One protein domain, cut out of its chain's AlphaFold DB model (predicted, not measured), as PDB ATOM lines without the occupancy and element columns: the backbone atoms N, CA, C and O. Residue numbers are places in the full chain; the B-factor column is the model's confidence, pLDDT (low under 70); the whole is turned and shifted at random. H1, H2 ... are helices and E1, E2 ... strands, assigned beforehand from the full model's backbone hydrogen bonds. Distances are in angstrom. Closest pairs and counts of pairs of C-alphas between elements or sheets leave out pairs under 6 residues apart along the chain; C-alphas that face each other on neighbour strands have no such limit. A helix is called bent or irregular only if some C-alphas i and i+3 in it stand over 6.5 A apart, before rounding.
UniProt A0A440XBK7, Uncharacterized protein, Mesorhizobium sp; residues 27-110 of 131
ATOM      1  N   VAL A  27      36.317  46.389 -42.299       92.69
ATOM      2  CA  VAL A  27      37.003  46.358 -43.591       92.69
ATOM      3  C   VAL A  27      38.500  46.224 -43.354       92.69
ATOM      4  O   VAL A  27      39.090  47.001 -42.611       92.69
ATOM      5  N   PHE A  28      39.119  45.248 -43.999       94.19
ATOM      6  CA  PHE A  28      40.557  45.112 -44.111       94.19
ATOM      7  C   PHE A  28      41.079  46.018 -45.223       94.19
ATOM      8  O   PHE A  28      40.579  45.987 -46.351       94.19
ATOM      9  N   LEU A  29      42.107  46.789 -44.893       93.56
ATOM     10  CA  LEU A  29      42.906  47.556 -45.830       93.56
ATOM     11  C   LEU A  29      44.303  46.927 -45.893       93.56
ATOM     12  O   LEU A  29      44.983  46.889 -44.856       93.56
ATOM     13  N   PRO A  30      44.741  46.444 -47.069       91.00
ATOM     14  CA  PRO A  30      46.085  45.919 -47.227       91.00
ATOM     15  C   PRO A  30      47.128  47.011 -46.972       91.00
ATOM     16  O   PRO A  30      46.886  48.206 -47.163       91.00
ATOM     17  N   GLY A  31      48.300  46.586 -46.501       88.81
ATOM     18  CA  GLY A  31      49.434  47.481 -46.314       88.81
ATOM     19  C   GLY A  31      49.983  47.952 -47.658       88.81
ATOM     20  O   GLY A  31      49.955  47.222 -48.646       88.81
ATOM     21  N   THR A  32      50.508  49.170 -47.683       87.19
ATOM     22  CA  THR A  32      51.233  49.734 -48.825       87.19
ATOM     23  C   THR A  32      52.696  49.956 -48.444       87.19
ATOM     24  O   THR A  32      53.089  49.747 -47.298       87.19
ATOM     25  N   SER A  33      53.517  50.440 -49.379       85.81
ATOM     26  CA  SER A  33      54.901  50.829 -49.068       85.81
ATOM     27  C   SER A  33      55.007  51.922 -47.993       85.81
ATOM     28  O   SER A  33      56.085  52.094 -47.427       85.81
ATOM     29  N   SER A  34      53.928  52.668 -47.734       86.50
ATOM     30  CA  SER A  34      53.923  53.824 -46.830       86.50
ATOM     31  C   SER A  34      53.074  53.617 -45.575       86.50
ATOM     32  O   SER A  34      53.220  54.372 -44.618       86.50
ATOM     33  N   GLU A  35      52.177  52.628 -45.564       88.75
ATOM     34  CA  GLU A  35      51.244  52.397 -44.457       88.75
ATOM     35  C   GLU A  35      51.100  50.902 -44.143       88.75
ATOM     36  O   GLU A  35      50.932  50.106 -45.068       88.75
ATOM     37  N   PRO A  36      51.084  50.503 -42.858       90.50
ATOM     38  CA  PRO A  36      50.833  49.118 -42.485       90.50
ATOM     39  C   PRO A  36      49.384  48.706 -42.776       90.50
ATOM     40  O   PRO A  36      48.471  49.536 -42.846       90.50
ATOM     41  N   ALA A  37      49.178  47.394 -42.904       92.75
ATOM     42  CA  ALA A  37      47.852  46.809 -43.027       92.75
ATOM     43  C   ALA A  37      47.013  47.081 -41.768       92.75
ATOM     44  O   ALA A  37      47.530  47.105 -40.644       92.75
ATOM     45  N   LYS A  38      45.709  47.288 -41.952       95.06
ATOM     46  CA  LYS A  38      44.804  47.686 -40.867       95.06
ATOM     47  C   LYS A  38      43.384  47.185 -41.085       95.06
ATOM     48  O   LYS A  38      42.956  46.976 -42.218       95.06
ATOM     49  N   VAL A  39      42.643  47.032 -39.997       95.06
ATOM     50  CA  VAL A  39      41.200  46.776 -40.011       95.06
ATOM     51  C   VAL A  39      40.483  48.029 -39.528       95.06
ATOM     52  O   VAL A  39      40.836  48.584 -38.492       95.06
ATOM     53  N   VAL A  40      39.483  48.481 -40.275       94.00
ATOM     54  CA  VAL A  40      38.649  49.637 -39.938       94.00
ATOM     55  C   VAL A  40      37.261  49.144 -39.566       94.00
ATOM     56  O   VAL A  40      36.588  48.521 -40.388       94.00
ATOM     57  N   PHE A  41      36.825  49.441 -38.347       91.75
ATOM     58  CA  PHE A  41      35.457  49.208 -37.896       91.75
ATOM     59  C   PHE A  41      34.575  50.359 -38.373       91.75
ATOM     60  O   PHE A  41      34.781  51.512 -37.997       91.75
ATOM     61  N   THR A  42      33.625  50.067 -39.253       86.44
ATOM     62  CA  THR A  42      32.860  51.093 -39.982       86.44
ATOM     63  C   THR A  42      31.763  51.740 -39.136       86.44
ATOM     64  O   THR A  42      31.290  52.825 -39.458       86.44
ATOM     65  N   ASP A  43      31.353  51.082 -38.055       85.25
ATOM     66  CA  ASP A  43      30.354  51.549 -37.094       85.25
ATOM     67  C   ASP A  43      30.945  52.509 -36.054       85.25
ATOM     68  O   ASP A  43      30.304  53.480 -35.656       85.25
ATOM     69  N   THR A  44      32.182  52.248 -35.634       86.25
ATOM     70  CA  THR A  44      32.870  52.974 -34.559       86.25
ATOM     71  C   THR A  44      33.991  53.885 -35.057       86.25
ATOM     72  O   THR A  44      34.525  54.670 -34.277       86.25
ATOM     73  N   ASN A  45      34.362  53.799 -36.339       85.56
ATOM     74  CA  ASN A  45      35.553  54.429 -36.926       85.56
ATOM     75  C   ASN A  45      36.866  54.069 -36.210       85.56
ATOM     76  O   ASN A  45      37.868  54.775 -36.338       85.56
ATOM     77  N   MET A  46      36.879  52.973 -35.450       91.12
ATOM     78  CA  MET A  46      38.087  52.483 -34.803       91.12
ATOM     79  C   MET A  46      38.984  51.774 -35.813       91.12
ATOM     80  O   MET A  46      38.512  51.132 -36.753       91.12
ATOM     81  N   VAL A  47      40.293  51.865 -35.588       93.44
ATOM     82  CA  VAL A  47      41.308  51.198 -36.403       93.44
ATOM     83  C   VAL A  47      42.039  50.184 -35.539       93.44
ATOM     84  O   VAL A  47      42.494  50.507 -34.445       93.44
ATOM     85  N   ALA A  48      42.163  48.968 -36.051       94.38
ATOM     86  CA  ALA A  48      42.953  47.899 -35.470       94.38
ATOM     87  C   ALA A  48      44.172  47.605 -36.347       94.38
ATOM     88  O   ALA A  48      44.082  47.566 -37.578       94.38
ATOM     89  N   SER A  49      45.314  47.380 -35.704       94.50
ATOM     90  CA  SER A  49      46.539  46.937 -36.365       94.50
ATOM     91  C   SER A  49      46.413  45.506 -36.874       94.50
ATOM     92  O   SER A  49      45.800  44.655 -36.224       94.50
ATOM     93  N   VAL A  50      47.038  45.241 -38.022       93.81
ATOM     94  CA  VAL A  50      47.220  43.886 -38.548       93.81
ATOM     95  C   VAL A  50      48.698  43.531 -38.509       93.81
ATOM     96  O   VAL A  50      49.534  44.219 -39.093       93.81
ATOM     97  N   ILE A  51      49.008  42.444 -37.819       91.75
ATOM     98  CA  ILE A  51      50.355  41.917 -37.647       91.75
ATOM     99  C   ILE A  51      50.580  40.839 -38.705       91.75
ATOM    100  O   ILE A  51      49.859  39.840 -38.766       91.75
ATOM    101  N   GLY A  52      51.590  41.039 -39.549       82.94
ATOM    102  CA  GLY A  52      52.017  40.018 -40.498       82.94
ATOM    103  C   GLY A  52      52.606  38.828 -39.748       82.94
ATOM    104  O   GLY A  52      53.562  38.987 -38.991       82.94
ATOM    105  N   ALA A  53      52.040  37.641 -39.950       77.19
ATOM    106  CA  ALA A  53      52.527  36.426 -39.320       77.19
ATOM    107  C   ALA A  53      53.378  35.622 -40.311       77.19
ATOM    108  O   ALA A  53      52.971  35.377 -41.448       77.19
ATOM    109  N   MET A  54      54.574  35.209 -39.891       69.44
ATOM    110  CA  MET A  54      55.424  34.337 -40.701       69.44
ATOM    111  C   MET A  54      54.883  32.904 -40.641       69.44
ATOM    112  O   MET A  54      54.637  32.367 -39.563       69.44
ATOM    113  N   ASN A  55      54.707  32.271 -41.805       74.62
ATOM    114  CA  ASN A  55      54.274  30.872 -41.943       74.62
ATOM    115  C   ASN A  55      52.892  30.541 -41.335       74.62
ATOM    116  O   ASN A  55      52.649  29.397 -40.953       74.62
ATOM    117  N   GLY A  56      51.989  31.523 -41.221       73.75
ATOM    118  CA  GLY A  56      50.624  31.309 -40.716       73.75
ATOM    119  C   GLY A  56      50.543  30.909 -39.236       73.75
ATOM    120  O   GLY A  56      49.501  30.432 -38.782       73.75
ATOM    121  N   GLN A  57      51.632  31.085 -38.484       82.06
ATOM    122  CA  GLN A  57      51.672  30.875 -37.040       82.06
ATOM    123  C   GLN A  57      51.300  32.158 -36.302       82.06
ATOM    124  O   GLN A  57      51.632  33.249 -36.753       82.06
ATOM    125  N   ALA A  58      50.633  32.026 -35.153       84.44
ATOM    126  CA  ALA A  58      50.287  33.177 -34.330       84.44
ATOM    127  C   ALA A  58      51.563  33.921 -33.883       84.44
ATOM    128  O   ALA A  58      52.518  33.272 -33.442       84.44
ATOM    129  N   PRO A  59      51.605  35.260 -33.991       88.19
ATOM    130  CA  PRO A  59      52.752  36.037 -33.543       88.19
ATOM    131  C   PRO A  59      52.895  35.966 -32.017       88.19
ATOM    132  O   PRO A  59      51.908  35.861 -31.292       88.19
ATOM    133  N   ALA A  60      54.138  36.043 -31.531       87.62
ATOM    134  CA  ALA A  60      54.433  36.040 -30.094       87.62
ATOM    135  C   ALA A  60      53.871  37.280 -29.377       87.62
ATOM    136  O   ALA A  60      53.485  37.198 -28.215       87.62
ATOM    137  N   ASP A  61      53.817  38.409 -30.086       88.62
ATOM    138  CA  ASP A  61      53.180  39.643 -29.641       88.62
ATOM    139  C   ASP A  61      51.896  39.855 -30.456       88.62
ATOM    140  O   ASP A  61      51.941  40.022 -31.677       88.62
ATOM    141  N   CYS A  62      50.749  39.762 -29.785       88.38
ATOM    142  CA  CYS A  62      49.417  39.871 -30.372       88.38
ATOM    143  C   CYS A  62      48.523  40.641 -29.386       88.38
ATOM    144  O   CYS A  62      47.814  40.027 -28.587       88.38
ATOM    145  N   PRO A  63      48.592  41.983 -29.366       91.69
ATOM    146  CA  PRO A  63      47.891  42.776 -28.372       91.69
ATOM    147  C   PRO A  63      46.379  42.758 -28.610       91.69
ATOM    148  O   PRO A  63      45.900  42.720 -29.750       91.69
ATOM    149  N   ASP A  64      45.619  42.834 -27.518       90.00
ATOM    150  CA  ASP A  64      44.161  42.911 -27.555       90.00
ATOM    151  C   ASP A  64      43.684  44.042 -28.476       90.00
ATOM    152  O   ASP A  64      44.183  45.166 -28.443       90.00
ATOM    153  N   GLY A  65      42.691  43.734 -29.313       88.81
ATOM    154  CA  GLY A  65      42.174  44.669 -30.314       88.81
ATOM    155  C   GLY A  65      42.961  44.702 -31.628       88.81
ATOM    156  O   GLY A  65      42.572  45.449 -32.520       88.81
ATOM    157  N   SER A  66      44.010  43.888 -31.782       93.81
ATOM    158  CA  SER A  66      44.702  43.673 -33.060       93.81
ATOM    159  C   SER A  66      44.282  42.377 -33.750       93.81
ATOM    160  O   SER A  66      43.598  41.521 -33.180       93.81
ATOM    161  N   PHE A  67      44.725  42.233 -34.995       94.88
ATOM    162  CA  PHE A  67      44.569  41.027 -35.797       94.88
ATOM    163  C   PHE A  67      45.928  40.544 -36.291       94.88
ATOM    164  O   PHE A  67      46.861  41.334 -36.419       94.88
ATOM    165  N   TRP A  68      46.029  39.268 -36.640       93.94
ATOM    166  CA  TRP A  68      47.187  38.725 -37.342       93.94
ATOM    167  C   TRP A  68      46.778  37.954 -38.594       93.94
ATOM    168  O   TRP A  68      45.684  37.388 -38.664       93.94
ATOM    169  N   THR A  69      47.648  37.960 -39.600       92.56
ATOM    170  CA  THR A  69      47.403  37.292 -40.884       92.56
ATOM    171  C   THR A  69      47.683  35.798 -40.775       92.56
ATOM    172  O   THR A  69      48.829  35.394 -40.596       92.56
ATOM    173  N   LYS A  70      46.645  34.964 -40.907       90.00
ATOM    174  CA  LYS A  70      46.784  33.499 -40.876       90.00
ATOM    175  C   LYS A  70      47.070  32.916 -42.256       90.00
ATOM    176  O   LYS A  70      47.844  31.971 -42.379       90.00
ATOM    177  N   SER A  71      46.447  33.480 -43.282       88.56
ATOM    178  CA  SER A  71      46.678  33.176 -44.696       88.56
ATOM    179  C   SER A  71      46.431  34.436 -45.523       88.56
ATOM    180  O   SER A  71      45.942  35.425 -44.982       88.56
ATOM    181  N   GLU A  72      46.702  34.393 -46.829       86.62
ATOM    182  CA  GLU A  72      46.460  35.531 -47.733       86.62
ATOM    183  C   GLU A  72      45.011  36.051 -47.642       86.62
ATOM    184  O   GLU A  72      44.794  37.256 -47.584       86.62
ATOM    185  N   ASP A  73      44.039  35.145 -47.479       89.94
ATOM    186  CA  ASP A  73      42.610  35.482 -47.395       89.94
ATOM    187  C   ASP A  73      42.007  35.407 -45.978       89.94
ATOM    188  O   ASP A  73      40.782  35.313 -45.830       89.94
ATOM    189  N   SER A  74      42.814  35.371 -44.907       92.00
ATOM    190  CA  SER A  74      42.252  35.285 -43.549       92.00
ATOM    191  C   SER A  74      43.041  35.998 -42.458       92.00
ATOM    192  O   SER A  74      44.272  35.973 -42.397       92.00
ATOM    193  N   LEU A  75      42.281  36.590 -41.537       93.56
ATOM    194  CA  LEU A  75      42.773  37.239 -40.330       93.56
ATOM    195  C   LEU A  75      42.259  36.515 -39.093       93.56
ATOM    196  O   LEU A  75      41.175  35.931 -39.100       93.56
ATOM    197  N   VAL A  76      43.003  36.610 -38.003       92.69
ATOM    198  CA  VAL A  76      42.586  36.104 -36.697       92.69
ATOM    199  C   VAL A  76      42.662  37.232 -35.682       92.69
ATOM    200  O   VAL A  76      43.651  37.958 -35.628       92.69
ATOM    201  N   SER A  77      41.607  37.393 -34.894       92.69
ATOM    202  CA  SER A  77      41.569  38.356 -33.791       92.69
ATOM    203  C   SER A  77      42.490  37.900 -32.659       92.69
ATOM    204  O   SER A  77      42.384  36.763 -32.192       92.69
ATOM    205  N   CYS A  78      43.376  38.787 -32.196       91.31
ATOM    206  CA  CYS A  78      44.271  38.510 -31.067       91.31
ATOM    207  C   CYS A  78      43.510  38.310 -29.746       91.31
ATOM    208  O   CYS A  78      43.978  37.587 -28.877       91.31
ATOM    209  N   LYS A  79      42.325  38.922 -29.606       90.12
ATOM    210  CA  LYS A  79      41.553  38.926 -28.355       90.12
ATOM    211  C   LYS A  79      40.865  37.591 -28.065       90.12
ATOM    212  O   LYS A  79      40.831  37.136 -26.929       90.12
ATOM    213  N   ASP A  80      40.227  37.008 -29.078       88.88
ATOM    214  CA  ASP A  80      39.327  35.854 -28.931       88.88
ATOM    215  C   ASP A  80      39.673  34.686 -29.869       88.88
ATOM    216  O   ASP A  80      38.978  33.671 -29.874       88.88
ATOM    217  N   GLY A  81      40.733  34.810 -30.677       89.12
ATOM    218  CA  GLY A  81      41.172  33.770 -31.611       89.12
ATOM    219  C   GLY A  81      40.204  33.520 -32.771       89.12
ATOM    220  O   GLY A  81      40.386  32.574 -33.543       89.12
ATOM    221  N   VAL A  82      39.168  34.349 -32.927       90.38
ATOM    222  CA  VAL A  82      38.179  34.184 -33.994       90.38
ATOM    223  C   VAL A  82      38.838  34.426 -35.345       90.38
ATOM    224  O   VAL A  82      39.497  35.443 -35.559       90.38
ATOM    225  N   THR A  83      38.620  33.494 -36.275       91.94
ATOM    226  CA  THR A  83      39.085  33.620 -37.657       91.94
ATOM    227  C   THR A  83      38.036  34.323 -38.521       91.94
ATOM    228  O   THR A  83      36.854  33.967 -38.525       91.94
ATOM    229  N   PHE A  84      38.490  35.297 -39.293       92.50
ATOM    230  CA  PHE A  84      37.720  36.049 -40.268       92.50
ATOM    231  C   PHE A  84      38.273  35.762 -41.661       92.50
ATOM    232  O   PHE A  84      39.483  35.808 -41.881       92.50
ATOM    233  N   LYS A  85      37.378  35.476 -42.602       93.50
ATOM    234  CA  LYS A  85      37.689  35.416 -44.023       93.50
ATOM    235  C   LYS A  85      37.667  36.830 -44.591       93.50
ATOM    236  O   LYS A  85      36.763  37.607 -44.274       93.50
ATOM    237  N   LEU A  86      38.639  37.137 -45.433       92.25
ATOM    238  CA  LEU A  86      38.640  38.330 -46.261       92.25
ATOM    239  C   LEU A  86      37.823  38.034 -47.516       92.25
ATOM    240  O   LEU A  86      38.112  37.095 -48.255       92.25
ATOM    241  N   SER A  87      36.765  38.812 -47.715       90.69
ATOM    242  CA  SER A  87      35.917  38.715 -48.899       90.69
ATOM    243  C   SER A  87      35.907  40.057 -49.628       90.69
ATOM    244  O   SER A  87      35.932  41.095 -48.963       90.69
ATOM    245  N   PRO A  88      35.841  40.075 -50.968       90.44
ATOM    246  CA  PRO A  88      35.738  41.321 -51.718       90.44
ATOM    247  C   PRO A  88      34.536  42.154 -51.270       90.44
ATOM    248  O   PRO A  88      33.493  41.605 -50.900       90.44
ATOM    249  N   LEU A  89      34.677  43.476 -51.311       89.25
ATOM    250  CA  LEU A  89      33.536  44.375 -51.167       89.25
ATOM    251  C   LEU A  89      32.652  44.300 -52.416       89.25
ATOM    252  O   LEU A  89      33.142  44.248 -53.543       89.25
ATOM    253  N   GLU A  90      31.344  44.335 -52.211       89.31
ATOM    254  CA  GLU A  90      30.336  44.331 -53.266       89.31
ATOM    255  C   GLU A  90      29.723  45.729 -53.412       89.31
ATOM    256  O   GLU A  90      29.595  46.438 -52.414       89.31
ATOM    257  N   PRO A  91      29.277  46.143 -54.612       87.81
ATOM    258  CA  PRO A  91      28.647  47.454 -54.813       87.81
ATOM    259  C   PRO A  91      27.413  47.722 -53.936       87.81
ATOM    260  O   PRO A  91      27.050  48.877 -53.721       87.81
ATOM    261  N   SER A  92      26.765  46.668 -53.438       85.75
ATOM    262  CA  SER A  92      25.651  46.731 -52.486       85.75
ATOM    263  C   SER A  92      26.084  47.031 -51.046       85.75
ATOM    264  O   SER A  92      25.238  47.381 -50.222       85.75
ATOM    265  N   ASP A  93      27.372  46.912 -50.714       85.62
ATOM    266  CA  ASP A  93      27.875  47.173 -49.370       85.62
ATOM    267  C   ASP A  93      27.841  48.679 -49.063       85.62
ATOM    268  O   ASP A  93      28.338  49.513 -49.823       85.62
ATOM    269  N   ARG A  94      27.319  49.034 -47.881       80.81
ATOM    270  CA  ARG A  94      27.073  50.421 -47.428       80.81
ATOM    271  C   ARG A  94      28.285  51.367 -47.518       80.81
ATOM    272  O   ARG A  94      28.104  52.580 -47.564       80.81
ATOM    273  N   TYR A  95      29.504  50.829 -47.560       83.00
ATOM    274  CA  TYR A  95      30.754  51.595 -47.617       83.00
ATOM    275  C   TYR A  95      31.614  51.285 -48.846       83.00
ATOM    276  O   TYR A  95      32.772  51.700 -48.891       83.00
ATOM    277  N   TYR A  96      31.063  50.602 -49.853       86.00
ATOM    278  CA  TYR A  96      31.791  50.210 -51.061       86.00
ATOM    279  C   TYR A  96      32.554  51.385 -51.686       86.00
ATOM    280  O   TYR A  96      33.771  51.330 -51.824       86.00
ATOM    281  N   ASN A  97      31.870  52.499 -51.961       86.94
ATOM    282  CA  ASN A  97      32.469  53.656 -52.639       86.94
ATOM    283  C   ASN A  97      33.646  54.295 -51.877       86.94
ATOM    284  O   ASN A  97      34.503  54.915 -52.500       86.94
ATOM    285  N   LEU A  98      33.707  54.152 -50.549       86.56
ATOM    286  CA  LEU A  98      34.807  54.695 -49.741       86.56
ATOM    287  C   LEU A  98      36.080  53.847 -49.839       86.56
ATOM    288  O   LEU A  98      37.183  54.361 -49.645       86.56
ATOM    289  N   PHE A  99      35.930  52.553 -50.123       87.81
ATOM    290  CA  PHE A  99      36.999  51.567 -49.990       87.81
ATOM    291  C   PHE A  99      37.333  50.824 -51.292       87.81
ATOM    292  O   PHE A  99      38.410  50.239 -51.384       87.81
ATOM    293  N   ALA A 100      36.481  50.894 -52.319       81.19
ATOM    294  CA  ALA A 100      36.637  50.170 -53.585       81.19
ATOM    295  C   ALA A 100      37.960  50.462 -54.317       81.19
ATOM    296  O   ALA A 100      38.462  49.605 -55.031       81.19
ATOM    297  N   GLY A 101      38.551  51.646 -54.127       84.25
ATOM    298  CA  GLY A 101      39.839  52.017 -54.727       84.25
ATOM    299  C   GLY A 101      41.078  51.620 -53.917       84.25
ATOM    300  O   GLY A 101      42.162  52.111 -54.216       84.25
ATOM    301  N   ARG A 102      40.930  50.832 -52.843       86.38
ATOM    302  CA  ARG A 102      42.013  50.510 -51.892       86.38
ATOM    303  C   ARG A 102      42.244  49.007 -51.718       86.38
ATOM    304  O   ARG A 102      42.719  48.603 -50.661       86.38
ATOM    305  N   ASP A 103      41.828  48.198 -52.697       86.88
ATOM    306  CA  ASP A 103      41.885  46.725 -52.646       86.88
ATOM    307  C   ASP A 103      41.315  46.156 -51.333       86.88
ATOM    308  O   ASP A 103      41.802  45.191 -50.742       86.88
ATOM    309  N   ALA A 104      40.281  46.827 -50.831       90.75
ATOM    310  CA  ALA A 104      39.745  46.594 -49.511       90.75
ATOM    311  C   ALA A 104      38.832  45.366 -49.491       90.75
ATOM    312  O   ALA A 104      38.047  45.130 -50.412       90.75
ATOM    313  N   SER A 105      38.893  44.614 -48.396       92.69
ATOM    314  CA  SER A 105      38.094  43.400 -48.203       92.69
ATOM    315  C   SER A 105      37.215  43.520 -46.968       92.69
ATOM    316  O   SER A 105      37.657  44.008 -45.933       92.69
ATOM    317  N   LYS A 106      35.971  43.046 -47.023       92.44
ATOM    318  CA  LYS A 106      35.136  42.905 -45.825       92.44
ATOM    319  C   LYS A 106      35.585  41.712 -44.991       92.44
ATOM    320  O   LYS A 106      35.888  40.646 -45.529       92.44
ATOM    321  N   LEU A 107      35.590  41.883 -43.670       92.31
ATOM    322  CA  LEU A 107      35.806  40.779 -42.739       92.31
ATOM    323  C   LEU A 107      34.498  40.011 -42.567       92.31
ATOM    324  O   LEU A 107      33.530  40.525 -42.007       92.31
ATOM    325  N   GLN A 108      34.493  38.756 -42.992       90.50
ATOM    326  CA  GLN A 108      33.405  37.825 -42.735       90.50
ATOM    327  C   GLN A 108      33.842  36.852 -41.654       90.50
ATOM    328  O   GLN A 108      34.771  36.068 -41.845       90.50
ATOM    329  N   LYS A 109      33.179  36.893 -40.497       87.69
ATOM    330  CA  LYS A 109      33.451  35.929 -39.429       87.69
ATOM    331  C   LYS A 109      33.210  34.526 -39.979       87.69
ATOM    332  O   LYS A 109      32.090  34.203 -40.376       87.69
ATOM    333  N   ILE A 110      34.246  33.689 -39.990       82.75
ATOM    334  CA  ILE A 110      34.051  32.282 -40.310       82.75
ATOM    335  C   ILE A 110      33.297  31.716 -39.115       82.75
ATOM    336  O   ILE A 110      33.824  31.671 -38.001       82.75
TER     337      ILE A 110
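AT A GLANCE: This is residues 27 to 110 of the 131 residues of an uncharacterized protein of Mesorhizobium sp (UniProt A0A440XBK7). Seven short strands, E1 to E7, ring round into a small closed barrel, and one short helix, H1, packs on its outside near E1 and E7. A long link, residues 52 to 66, joins E3 to E4, the one parallel pair in the ring. The printed part has 84 residues, with elements in the order E1 E2 E3 E4 E5 E6 H1 E7; the barrel is mixed, and the class is mostly strand, though under half of the residues are in named elements. The whole is compact, with a radius of gyration of the C-alphas of 12.4 A and spans of 37 by 28 by 22 A.

IN THESE COORDINATES: Find C-alpha 27 at (37.003, 46.358, -43.591); there E1 begins, residues 27 to 29, 6.4 A long. Next come E2, residues 38 to 41, 9.9 A, and E3, residues 47 to 51, 13.0 A. Look for E4 at residues 67 to 71, 12.1 A, and E5 at residues 74 to 77, 10.3 A. E6, residues 83 to 88, runs 16.4 A from C-alpha 83 at (39.085, 33.620, -37.657). H1, residues 96 to 102, is 10.3 A long and irregular: C-alphas 98 and 101 are 7.6 A apart. E7, residues 105 to 109, runs 12.4 A and ends at C-alpha 109, (33.451, 35.929, -39.429).

HOW THE PARTS SIT: Start at E1 and go round the barrel. E1 and E2 form an antiparallel hairpin, with N 29 and O 38 at 2.8 A. E2 and E3 form the next hairpin, with N 48 and O 39 at 2.8 A; E1 E2 E3 are a meander, each strand the antiparallel neighbour of the one before. E3 is staggered: residues 47 to 49 pair with E2, and residues 50 to 51 with E4, parallel, with N 51 and O 67 at 2.8 A. A second meander, E4 E5 E6, holds two hairpins; look at N 68 and O 76, 2.9 A, and at N 84 and O 75, 2.8 A. E6 and E7 are antiparallel, with N 106 and O 87 at 2.8 A. E7 and E1, antiparallel at N 28 and O 105, 2.7 A, close the ring. H1 is on the barrel, outside it, at a height over the sheet of 9.0 A; it lies only just over E7, with 3 of its C-alphas falling there, and runs along the strands, at 11 degrees to E7 on the local plane. The closest C-alphas of H1 and E1 are those of Arg 102 and Leu 29, 6.8 A. In H1, 1 of 3 O i to N i+4 pairs and 2 of 4 O i to N i+3 pairs are within hydrogen-bond range. E1 and E4, for instance, are apart.

THE WHOLE: The two C-alphas farthest apart are those of Ala 60 and Ser 92, 38.0 A. The printed part has no cut. The link from E3 to E4, 15 residues, is long. The mean pLDDT of the printed part is 88.8, and residue 54 alone is under 70.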